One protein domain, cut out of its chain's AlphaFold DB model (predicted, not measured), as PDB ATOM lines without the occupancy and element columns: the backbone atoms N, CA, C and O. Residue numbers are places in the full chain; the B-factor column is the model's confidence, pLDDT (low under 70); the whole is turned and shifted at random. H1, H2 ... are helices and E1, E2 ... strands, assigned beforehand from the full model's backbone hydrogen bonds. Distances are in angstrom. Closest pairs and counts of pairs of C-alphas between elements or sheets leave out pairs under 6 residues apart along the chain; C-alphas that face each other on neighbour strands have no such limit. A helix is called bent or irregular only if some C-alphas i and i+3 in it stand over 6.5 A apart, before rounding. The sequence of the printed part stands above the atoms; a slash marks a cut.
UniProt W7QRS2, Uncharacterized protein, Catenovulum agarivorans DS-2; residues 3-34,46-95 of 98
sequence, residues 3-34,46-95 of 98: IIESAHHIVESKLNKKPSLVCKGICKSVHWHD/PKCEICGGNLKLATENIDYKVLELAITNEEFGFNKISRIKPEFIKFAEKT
ATOM      1  N   ILE A   3       6.848  27.271 -19.145       91.81
ATOM      2  CA  ILE A   3       5.495  27.788 -19.369       91.81
ATOM      3  C   ILE A   3       5.561  29.307 -19.317       91.81
ATOM      4  O   ILE A   3       6.105  29.896 -18.382       91.81
ATOM      5  N   ILE A   4       5.012  29.947 -20.342       93.75
ATOM      6  CA  ILE A   4       5.112  31.383 -20.561       93.75
ATOM      7  C   ILE A   4       3.737  31.956 -20.814       93.75
ATOM      8  O   ILE A   4       2.949  31.426 -21.592       93.75
ATOM      9  N   GLU A   5       3.494  33.106 -20.220       95.25
ATOM     10  CA  GLU A   5       2.350  33.940 -20.504       95.25
ATOM     11  C   GLU A   5       2.766  35.133 -21.363       95.25
ATOM     12  O   GLU A   5       3.692  35.863 -21.030       95.25
ATOM     13  N   SER A   6       2.050  35.363 -22.456       94.94
ATOM     14  CA  SER A   6       2.085  36.618 -23.215       94.94
ATOM     15  C   SER A   6       0.744  37.340 -23.076       94.94
ATOM     16  O   SER A   6      -0.147  36.875 -22.355       94.94
ATOM     17  N   ALA A   7       0.558  38.453 -23.790       93.88
ATOM     18  CA  ALA A   7      -0.698  39.200 -23.737       93.88
ATOM     19  C   ALA A   7      -1.927  38.311 -24.012       93.88
ATOM     20  O   ALA A   7      -2.886  38.364 -23.248       93.88
ATOM     21  N   HIS A   8      -1.880  37.448 -25.041       94.06
ATOM     22  CA  HIS A   8      -3.046  36.655 -25.466       94.06
ATOM     23  C   HIS A   8      -2.833  35.138 -25.468       94.06
ATOM     24  O   HIS A   8      -3.782  34.398 -25.726       94.06
ATOM     25  N   HIS A   9      -1.614  34.659 -25.203       93.38
ATOM     26  CA  HIS A   9      -1.294  33.232 -25.246       93.38
ATOM     27  C   HIS A   9      -0.659  32.736 -23.954       93.38
ATOM     28  O   HIS A   9       0.128  33.454 -23.335       93.38
ATOM     29  N   ILE A  10      -0.931  31.470 -23.639       94.56
ATOM     30  CA  ILE A  10      -0.091  30.630 -22.790       94.56
ATOM     31  C   ILE A  10       0.700  29.698 -23.707       94.56
ATOM     32  O   ILE A  10       0.122  28.978 -24.525       94.56
ATOM     33  N   VAL A  11       2.023  29.743 -23.599       91.94
ATOM     34  CA  VAL A  11       2.945  28.970 -24.427       91.94
ATOM     35  C   VAL A  11       3.727  28.018 -23.541       91.94
ATOM     36  O   VAL A  11       4.440  28.444 -22.638       91.94
ATOM     37  N   GLU A  12       3.605  26.734 -23.829       90.25
ATOM     38  CA  GLU A  12       4.353  25.665 -23.184       90.25
ATOM     39  C   GLU A  12       5.399  25.137 -24.166       90.25
ATOM     40  O   GLU A  12       5.117  24.913 -25.348       90.25
ATOM     41  N   SER A  13       6.626  24.970 -23.688       86.94
ATOM     42  CA  SER A  13       7.723  24.431 -24.480       86.94
ATOM     43  C   SER A  13       8.587  23.508 -23.635       86.94
ATOM     44  O   SER A  13       8.849  23.758 -22.459       86.94
ATOM     45  N   LYS A  14       9.087  22.437 -24.247       84.00
ATOM     46  CA  LYS A  14      10.102  21.584 -23.616       84.00
ATOM     47  C   LYS A  14      11.488  22.228 -23.596       84.00
ATOM     48  O   LYS A  14      12.342  21.777 -22.842       84.00
ATOM     49  N   LEU A  15      11.695  23.309 -24.352       76.44
ATOM     50  CA  LEU A  15      12.945  24.061 -24.351       76.44
ATOM     51  C   LEU A  15      13.164  24.674 -22.962       76.44
ATOM     52  O   LEU A  15      12.390  25.521 -22.526       76.44
ATOM     53  N   ASN A  16      14.246  24.306 -22.278       77.50
ATOM     54  CA  ASN A  16      14.660  24.923 -21.005       77.50
ATOM     55  C   ASN A  16      15.258  26.327 -21.209       77.50
ATOM     56  O   ASN A  16      16.195  26.728 -20.522       77.50
ATOM     57  N   LYS A  17      14.769  27.066 -22.206       84.75
ATOM     58  CA  LYS A  17      15.301  28.355 -22.638       84.75
ATOM     59  C   LYS A  17      14.162  29.350 -22.748       84.75
ATOM     60  O   LYS A  17      13.054  29.002 -23.151       84.75
ATOM     61  N   LYS A  18      14.449  30.605 -22.419       88.75
ATOM     62  CA  LYS A  18      13.517  31.715 -22.626       88.75
ATOM     63  C   LYS A  18      13.367  32.015 -24.127       88.75
ATOM     64  O   LYS A  18      14.319  31.800 -24.878       88.75
ATOM     65  N   PRO A  19      12.196  32.492 -24.579       89.75
ATOM     66  CA  PRO A  19      11.989  32.888 -25.961       89.75
ATOM     67  C   PRO A  19      12.803  34.146 -26.253       89.75
ATOM     68  O   PRO A  19      12.917  35.040 -25.412       89.75
ATOM     69  N   SER A  20      13.339  34.229 -27.463       90.50
ATOM     70  CA  SER A  20      14.086  35.398 -27.929       90.50
ATOM     71  C   SER A  20      13.213  36.380 -28.709       90.50
ATOM     72  O   SER A  20      13.596  37.539 -28.860       90.50
ATOM     73  N   LEU A  21      12.035  35.954 -29.180       91.62
ATOM     74  CA  LEU A  21      11.180  36.735 -30.072       91.62
ATOM     75  C   LEU A  21       9.721  36.800 -29.607       91.62
ATOM     76  O   LEU A  21       9.193  35.880 -28.986       91.62
ATOM     77  N   VAL A  22       9.046  37.894 -29.957       93.75
ATOM     78  CA  VAL A  22       7.607  38.099 -29.748       93.75
ATOM     79  C   VAL A  22       6.974  38.723 -30.986       93.75
ATOM     80  O   VAL A  22       7.581  39.537 -31.686       93.75
ATOM     81  N   CYS A  23       5.726  38.359 -31.263       93.88
ATOM     82  CA  CYS A  23       4.956  38.954 -32.340       93.88
ATOM     83  C   CYS A  23       4.591  40.414 -32.029       93.88
ATOM     84  O   CYS A  23       3.882  40.714 -31.070       93.88
ATOM     85  N   LYS A  24       5.019  41.341 -32.896       93.00
ATOM     86  CA  LYS A  24       4.583  42.748 -32.879       93.00
ATOM     87  C   LYS A  24       3.153  42.908 -33.407       93.00
ATOM     88  O   LYS A  24       2.516  43.921 -33.124       93.00
ATOM     89  N   GLY A  25       2.650  41.915 -34.139       88.81
ATOM     90  CA  GLY A  25       1.285  41.866 -34.651       88.81
ATOM     91  C   GLY A  25       0.227  41.715 -33.557       88.81
ATOM     92  O   GLY A  25       0.431  42.059 -32.394       88.81
ATOM     93  N   ILE A  26      -0.932  41.214 -33.960       89.50
ATOM     94  CA  ILE A  26      -2.143  41.166 -33.136       89.50
ATOM     95  C   ILE A  26      -2.166  40.004 -32.137       89.50
ATOM     96  O   ILE A  26      -2.776  40.140 -31.081       89.50
ATOM     97  N   CYS A  27      -1.468  38.895 -32.409       90.62
ATOM     98  CA  CYS A  27      -1.496  37.736 -31.511       90.62
ATOM     99  C   CYS A  27      -0.599  37.892 -30.279       90.62
ATOM    100  O   CYS A  27      -0.916  37.350 -29.230       90.62
ATOM    101  N   LYS A  28       0.499  38.656 -30.376       93.25
ATOM    102  CA  LYS A  28       1.480  38.849 -29.288       93.25
ATOM    103  C   LYS A  28       2.112  37.554 -28.746       93.25
ATOM    104  O   LYS A  28       2.700  37.575 -27.673       93.25
ATOM    105  N   SER A  29       2.037  36.443 -29.482       92.81
ATOM    106  CA  SER A  29       2.672  35.178 -29.093       92.81
ATOM    107  C   SER A  29       4.201  35.283 -29.080       92.81
ATOM    108  O   SER A  29       4.790  36.030 -29.866       92.81
ATOM    109  N   VAL A  30       4.841  34.481 -28.227       93.38
ATOM    110  CA  VAL A  30       6.303  34.337 -28.143       93.38
ATOM    111  C   VAL A  30       6.836  33.208 -29.031       93.38
ATOM    112  O   VAL A  30       6.119  32.254 -29.360       93.38
ATOM    113  N   HIS A  31       8.099  33.334 -29.440       90.25
ATOM    114  CA  HIS A  31       8.805  32.430 -30.344       90.25
ATOM    115  C   HIS A  31      10.278  32.279 -29.924       90.25
ATOM    116  O   HIS A  31      10.884  33.194 -29.364       90.25
ATOM    117  N   TRP A  32      10.854  31.118 -30.228       86.69
ATOM    118  CA  TRP A  32      12.279  30.840 -30.070       86.69
ATOM    119  C   TRP A  32      12.937  30.950 -31.434       86.69
ATOM    120  O   TRP A  32      12.358  30.534 -32.436       86.69
ATOM    121  N   HIS A  33      14.120  31.542 -31.465       76.50
ATOM    122  CA  HIS A  33      14.951  31.585 -32.653       76.50
ATOM    123  C   HIS A  33      16.136  30.655 -32.421       76.50
ATOM    124  O   HIS A  33      16.974  30.953 -31.569       76.50
ATOM    125  N   ASP A  34      16.180  29.538 -33.144       64.94
ATOM    126  CA  ASP A  34      17.401  28.747 -33.269       64.94
ATOM    127  C   ASP A  34      18.307  29.472 -34.257       64.94
ATOM    128  O   ASP A  34      18.206  29.312 -35.471       64.94
ATOM    129  N   PRO A  46      11.884  35.892 -38.848       78.81
ATOM    130  CA  PRO A  46      10.775  35.210 -39.496       78.81
ATOM    131  C   PRO A  46       9.441  35.884 -39.151       78.81
ATOM    132  O   PRO A  46       9.322  36.645 -38.185       78.81
ATOM    133  N   LYS A  47       8.411  35.621 -39.956       86.69
ATOM    134  CA  LYS A  47       7.045  36.052 -39.642       86.69
ATOM    135  C   LYS A  47       6.460  35.174 -38.539       86.69
ATOM    136  O   LYS A  47       6.844  34.024 -38.361       86.69
ATOM    137  N   CYS A  48       5.506  35.721 -37.798       88.75
ATOM    138  CA  CYS A  48       4.759  34.980 -36.798       88.75
ATOM    139  C   CYS A  48       3.901  33.900 -37.469       88.75
ATOM    140  O   CYS A  48       3.007  34.218 -38.246       88.75
ATOM    141  N   GLU A  49       4.122  32.643 -37.098       85.94
ATOM    142  CA  GLU A  49       3.393  31.473 -37.618       85.94
ATOM    143  C   GLU A  49       1.890  31.479 -37.286       85.94
ATOM    144  O   GLU A  49       1.121  30.763 -37.912       85.94
ATOM    145  N   ILE A  50       1.463  32.277 -36.299       87.56
ATOM    146  CA  ILE A  50       0.068  32.313 -35.828       87.56
ATOM    147  C   ILE A  50      -0.764  33.357 -36.578       87.56
ATOM    148  O   ILE A  50      -1.930  33.116 -36.855       87.56
ATOM    149  N   CYS A  51      -0.200  34.537 -36.858       88.31
ATOM    150  CA  CYS A  51      -0.963  35.653 -37.437       88.31
ATOM    151  C   CYS A  51      -0.255  36.367 -38.600       88.31
ATOM    152  O   CYS A  51      -0.641  37.476 -38.961       88.31
ATOM    153  N   GLY A  52       0.867  35.838 -39.098       87.88
ATOM    154  CA  GLY A  52       1.662  36.447 -40.174       87.88
ATOM    155  C   GLY A  52       2.371  37.763 -39.813       87.88
ATOM    156  O   GLY A  52       2.994  38.393 -40.666       87.88
ATOM    157  N   GLY A  53       2.288  38.208 -38.555       89.31
ATOM    158  CA  GLY A  53       2.858  39.476 -38.094       89.31
ATOM    159  C   GLY A  53       4.390  39.491 -38.063       89.31
ATOM    160  O   GLY A  53       5.043  38.452 -38.075       89.31
ATOM    161  N   ASN A  54       4.986  40.682 -37.976       91.00
ATOM    162  CA  ASN A  54       6.433  40.813 -37.769       91.00
ATOM    163  C   ASN A  54       6.824  40.385 -36.351       91.00
ATOM    164  O   ASN A  54       6.128  40.729 -35.390       91.00
ATOM    165  N   LEU A  55       7.960  39.706 -36.217       91.31
ATOM    166  CA  LEU A  55       8.580  39.430 -34.925       91.31
ATOM    167  C   LEU A  55       9.540  40.563 -34.532       91.31
ATOM    168  O   LEU A  55      10.059  41.287 -35.381       91.31
ATOM    169  N   LYS A  56       9.753  40.728 -33.228       90.56
ATOM    170  CA  LYS A  56      10.796  41.571 -32.628       90.56
ATOM    171  C   LYS A  56      11.466  40.806 -31.487       90.56
ATOM    172  O   LYS A  56      10.917  39.800 -31.043       90.56
ATOM    173  N   LEU A  57      12.586  41.316 -30.980       90.62
ATOM    174  CA  LEU A  57      13.181  40.813 -29.740       90.62
ATOM    175  C   LEU A  57      12.173  40.905 -28.586       90.62
ATOM    176  O   LEU A  57      11.490  41.922 -28.432       90.62
ATOM    177  N   ALA A  58      12.071  39.827 -27.816       92.12
ATOM    178  CA  ALA A  58      11.190  39.739 -26.662       92.12
ATOM    179  C   ALA A  58      11.912  40.177 -25.389       92.12
ATOM    180  O   ALA A  58      13.025  39.732 -25.116       92.12
ATOM    181  N   THR A  59      11.245  40.999 -24.582       93.00
ATOM    182  CA  THR A  59      11.720  41.377 -23.248       93.00
ATOM    183  C   THR A  59      10.806  40.780 -22.183       93.00
ATOM    184  O   THR A  59       9.595  41.002 -22.194       93.00
ATOM    185  N   GLU A  60      11.378  40.017 -21.256       93.56
ATOM    186  CA  GLU A  60      10.639  39.477 -20.112       93.56
ATOM    187  C   GLU A  60      10.091  40.610 -19.230       93.56
ATOM    188  O   GLU A  60      10.710  41.664 -19.095       93.56
ATOM    189  N   ASN A  61       8.919  40.396 -18.638       94.06
ATOM    190  CA  ASN A  61       8.118  41.364 -17.879       94.06
ATOM    191  C   ASN A  61       7.562  42.547 -18.692       94.06
ATOM    192  O   ASN A  61       6.824  43.358 -18.138       94.06
ATOM    193  N   ILE A  62       7.860  42.632 -19.992       93.38
ATOM    194  CA  ILE A  62       7.257  43.609 -20.913       93.38
ATOM    195  C   ILE A  62       6.378  42.890 -21.936       93.38
ATOM    196  O   ILE A  62       5.202  43.202 -22.091       93.38
ATOM    197  N   ASP A  63       6.957  41.923 -22.643       95.06
ATOM    198  CA  ASP A  63       6.305  41.208 -23.738       95.06
ATOM    199  C   ASP A  63       5.720  39.860 -23.290       95.06
ATOM    200  O   ASP A  63       4.761  39.361 -23.883       95.06
ATOM    201  N   TYR A  64       6.309  39.263 -22.253       95.12
ATOM    202  CA  TYR A  64       5.889  37.988 -21.684       95.12
ATOM    203  C   TYR A  64       6.336  37.844 -20.228       95.12
ATOM    204  O   TYR A  64       7.231  38.552 -19.769       95.12
ATOM    205  N   LYS A  65       5.759  36.878 -19.521       95.94
ATOM    206  CA  LYS A  65       6.123  36.470 -18.167       95.94
ATOM    207  C   LYS A  65       6.372  34.967 -18.140       95.94
ATOM    208  O   LYS A  65       5.574  34.199 -18.671       95.94
ATOM    209  N   VAL A  66       7.465  34.533 -17.521       94.00
ATOM    210  CA  VAL A  66       7.685  33.106 -17.250       94.00
ATOM    211  C   VAL A  66       6.819  32.708 -16.056       94.00
ATOM    212  O   VAL A  66       6.928  33.303 -14.985       94.00
ATOM    213  N   LEU A  67       5.932  31.735 -16.255       92.38
ATOM    214  CA  LEU A  67       5.097  31.170 -15.193       92.38
ATOM    215  C   LEU A  67       5.802  30.002 -14.506       92.38
ATOM    216  O   LEU A  67       5.750  29.884 -13.288       92.38
ATOM    217  N   GLU A  68       6.488  29.170 -15.288       90.25
ATOM    218  CA  GLU A  68       7.203  28.000 -14.791       90.25
ATOM    219  C   GLU A  68       8.458  27.753 -15.626       90.25
ATOM    220  O   GLU A  68       8.434  27.893 -16.851       90.25
ATOM    221  N   LEU A  69       9.554  27.372 -14.969       86.44
ATOM    222  CA  LEU A  69      10.781  26.915 -15.615       86.44
ATOM    223  C   LEU A  69      11.344  25.731 -14.827       86.44
ATOM    224  O   LEU A  69      11.942  25.905 -13.767       86.44
ATOM    225  N   ALA A  70      11.161  24.532 -15.365       81.56
ATOM    226  CA  ALA A  70      11.717  23.296 -14.836       81.56
ATOM    227  C   ALA A  70      12.914  22.866 -15.691       81.56
ATOM    228  O   ALA A  70      12.776  22.672 -16.900       81.56
ATOM    229  N   ILE A  71      14.081  22.689 -15.073       70.56
ATOM    230  CA  ILE A  71      15.276  22.173 -15.752       70.56
ATOM    231  C   ILE A  71      15.125  20.654 -15.859       70.56
ATOM    232  O   ILE A  71      15.389  19.920 -14.912       70.56
ATOM    233  N   THR A  72      14.651  20.179 -17.006       65.81
ATOM    234  CA  THR A  72      14.589  18.746 -17.321       65.81
ATOM    235  C   THR A  72      15.818  18.373 -18.148       65.81
ATOM    236  O   THR A  72      16.050  19.010 -19.169       65.81
ATOM    237  N   ASN A  73      16.586  17.342 -17.772       60.56
ATOM    238  CA  ASN A  73      17.783  16.879 -18.518       60.56
ATOM    239  C   ASN A  73      17.482  16.329 -19.932       60.56
ATOM    240  O   ASN A  73      18.368  15.838 -20.624       60.56
ATOM    241  N   GLU A  74      16.229  16.405 -20.359       59.81
ATOM    242  CA  GLU A  74      15.714  15.927 -21.627       59.81
ATOM    243  C   GLU A  74      15.526  17.097 -22.603       59.81
ATOM    244  O   GLU A  74      14.475  17.741 -22.628       59.81
ATOM    245  N   GLU A  75      16.533  17.371 -23.436       55.12
ATOM    246  CA  GLU A  75      16.378  18.195 -24.642       55.12
ATOM    247  C   GLU A  75      15.820  17.327 -25.787       55.12
ATOM    248  O   GLU A  75      16.486  17.067 -26.786       55.12
ATOM    249  N   PHE A  76      14.596  16.812 -25.629       51.91
ATOM    250  CA  PHE A  76      13.914  16.079 -26.704       51.91
ATOM    251  C   PHE A  76      13.121  17.020 -27.618       51.91
ATOM    252  O   PHE A  76      12.515  17.996 -27.168       51.91
ATOM    253  N   GLY A  77      13.139  16.680 -28.912       54.84
ATOM    254  CA  GLY A  77      12.643  17.456 -30.048       54.84
ATOM    255  C   GLY A  77      11.255  18.089 -29.899       54.84
ATOM    256  O   GLY A  77      10.385  17.628 -29.160       54.84
ATOM    257  N   PHE A  78      11.102  19.191 -30.634       57.59
ATOM    258  CA  PHE A  78      10.035  20.189 -30.590       57.59
ATOM    259  C   PHE A  78       8.625  19.654 -30.296       57.59
ATOM    260  O   PHE A  78       7.926  19.174 -31.179       57.59
ATOM    261  N   ASN A  79       8.158  19.893 -29.068       66.19
ATOM    262  CA  ASN A  79       6.737  20.020 -28.753       66.19
ATOM    263  C   ASN A  79       6.525  21.387 -28.091       66.19
ATOM    264  O   ASN A  79       6.659  21.539 -26.876       66.19
ATOM    265  N   LYS A  80       6.264  22.400 -28.925       79.00
ATOM    266  CA  LYS A  80       5.788  23.728 -28.516       79.00
ATOM    267  C   LYS A  80       4.277  23.740 -28.684       79.00
ATOM    268  O   LYS A  80       3.779  23.478 -29.777       79.00
ATOM    269  N   ILE A  81       3.556  24.120 -27.639       85.19
ATOM    270  CA  ILE A  81       2.107  24.299 -27.690       85.19
ATOM    271  C   ILE A  81       1.807  25.754 -27.332       85.19
ATOM    272  O   ILE A  81       2.128  26.211 -26.241       85.19
ATOM    273  N   SER A  82       1.190  26.489 -28.258       89.19
ATOM    274  CA  SER A  82       0.688  27.844 -28.008       89.19
ATOM    275  C   SER A  82      -0.833  27.810 -27.946       89.19
ATOM    276  O   SER A  82      -1.488  27.506 -28.942       89.19
ATOM    277  N   ARG A  83      -1.399  28.103 -26.773       91.50
ATOM    278  CA  ARG A  83      -2.848  28.159 -26.541       91.50
ATOM    279  C   ARG A  83      -3.284  29.606 -26.383       91.50
ATOM    280  O   ARG A  83      -2.661  30.364 -25.645       91.50
ATOM    281  N   ILE A  84      -4.363  29.973 -27.062       91.81
ATOM    282  CA  ILE A  84      -5.016  31.274 -26.886       91.81
ATOM    283  C   ILE A  84      -5.694  31.266 -25.519       91.81
ATOM    284  O   ILE A  84      -6.357  30.285 -25.175       91.81
ATOM    285  N   LYS A  85      -5.535  32.332 -24.732       92.69
ATOM    286  CA  LYS A  85      -6.258  32.428 -23.464       92.69
ATOM    287  C   LYS A  85      -7.771  32.501 -23.734       92.69
ATOM    288  O   LYS A  85      -8.166  33.131 -24.722       92.69
ATOM    289  N   PRO A  86      -8.619  31.881 -22.895       91.00
ATOM    290  CA  PRO A  86     -10.058  31.781 -23.143       91.00
ATOM    291  C   PRO A  86     -10.746  33.115 -23.467       91.00
ATOM    292  O   PRO A  86     -11.591  33.183 -24.360       91.00
ATOM    293  N   GLU A  87     -10.345  34.195 -22.799       91.81
ATOM    294  CA  GLU A  87     -10.885  35.543 -22.972       91.81
ATOM    295  C   GLU A  87     -10.572  36.170 -24.344       91.81
ATOM    296  O   GLU A  87     -11.295  37.064 -24.788       91.81
ATOM    297  N   PHE A  88      -9.557  35.670 -25.058       90.81
ATOM    298  CA  PHE A  88      -9.155  36.167 -26.377       90.81
ATOM    299  C   PHE A  88      -9.590  35.269 -27.546       90.81
ATOM    300  O   PHE A  88      -9.367  35.651 -28.694       90.81
ATOM    301  N   ILE A  89     -10.262  34.134 -27.307       89.25
ATOM    302  CA  ILE A  89     -10.688  33.206 -28.378       89.25
ATOM    303  C   ILE A  89     -11.562  33.920 -29.420       89.25
ATOM    304  O   ILE A  89     -11.224  33.946 -30.602       89.25
ATOM    305  N   LYS A  90     -12.632  34.601 -28.985       89.31
ATOM    306  CA  LYS A  90     -13.544  35.326 -29.896       89.31
ATOM    307  C   LYS A  90     -12.855  36.454 -30.664       89.31
ATOM    308  O   LYS A  90     -13.273  36.810 -31.765       89.31
ATOM    309  N   PHE A  91     -11.843  37.076 -30.058       88.19
ATOM    310  CA  PHE A  91     -11.052  38.114 -30.713       88.19
ATOM    311  C   PHE A  91     -10.164  37.505 -31.801       88.19
ATOM    312  O   PHE A  91     -10.150  38.002 -32.930       88.19
ATOM    313  N   ALA A  92      -9.481  36.406 -31.484       86.12
ATOM    314  CA  ALA A  92      -8.612  35.687 -32.404       86.12
ATOM    315  C   ALA A  92      -9.363  35.181 -33.643       86.12
ATOM    316  O   ALA A  92      -8.930  35.449 -34.762       86.12
ATOM    317  N   GLU A  93     -10.528  34.552 -33.458       87.06
ATOM    318  CA  GLU A  93     -11.381  34.052 -34.550       87.06
ATOM    319  C   GLU A  93     -11.730  35.141 -35.574       87.06
ATOM    320  O   GLU A  93     -11.791  34.886 -36.774       87.06
ATOM    321  N   LYS A  94     -11.929  36.382 -35.117       84.94
ATOM    322  CA  LYS A  94     -12.302  37.505 -35.987       84.94
ATOM    323  C   LYS A  94     -11.121  38.155 -36.703       84.94
ATOM    324  O   LYS A  94     -11.343  38.881 -37.678       84.94
ATOM    325  N   THR A  95      -9.902  37.982 -36.192       82.81
ATOM    326  CA  THR A  95      -8.773  38.856 -36.545       82.81
ATOM    327  C   THR A  95      -7.520  38.136 -37.033       82.81
ATOM    328  O   THR A  95      -6.792  38.738 -37.812       82.81
TER     329      THR A  95
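What this domain is: This is residues 3 to 34 and 46 to 95 of the 98 residues of an uncharacterized protein of Catenovulum agarivorans DS-2 (UniProt W7QRS2). A twisted sheet of four strands, E5 - E1 - E2 - E6, has a small lobe of loops and the two-strand sheet E3 - E4 over one face. H1 lies beyond one end of the sheet and the loop of residues 70 to 79 beyond the other. The printed part has 82 residues, in the order E1 E2 E3 E4 E5 E6 H1; both sheets are antiparallel, and the class is mixed, with 36 residues in named elements, under half. It is compact, radius of gyration of the C-alphas 12.5 A, yet elongated, spanning 40 by 25 by 24 A.

Where its parts are: Find C-alpha 3 at (5.495, 27.788, -19.369), where E1, residues 3 to 6, begins. Then come E2, 9 to 13, 12.6 A long; E3, 21 to 23; E4, 55 to 57; E5, 64 to 69, 13.5 A; and E6, 80 to 84, 13.3 A. H1, 86 to 95, runs 15.2 A to C-alpha 95 at (-8.773, 38.856, -36.545); it is irregular, with C-alphas 87 and 90 7.4 A apart.

How they stand to each other: Look first at the hairpin E1 and E2, where N 4 and O 11 are 2.8 A apart. E5 pairs with E1 through N 5 and O 65, 2.8 A, and E6 with E2 through N 10 and O 83, 2.9 A. This sheet is twisted, its C-alphas up to 4.1 A off the best plane. In the other sheet N 22 and O 56 are 2.9 A apart; residues 21 to 22 of E3 also pair with 30 to 31. E3 and E5 are only just apart, closest 8.2 A. H1 only grazes the four-strand sheet with residues 86 to 92; 3 of its 6 O i to N i+4 pairs and 5 of 7 O i to N i+3 pairs are within hydrogen-bond range.

The domain as a whole: The farthest C-alphas, of Asn 73 and Lys 94, are 40.4 A apart. Residues 35 to 45 are not printed; C-alphas 34 and 46 are 11.2 A apart across the cut. Of the links printed whole, none is long. Confidence is under 70 at residue 34 and residues 72 to 79.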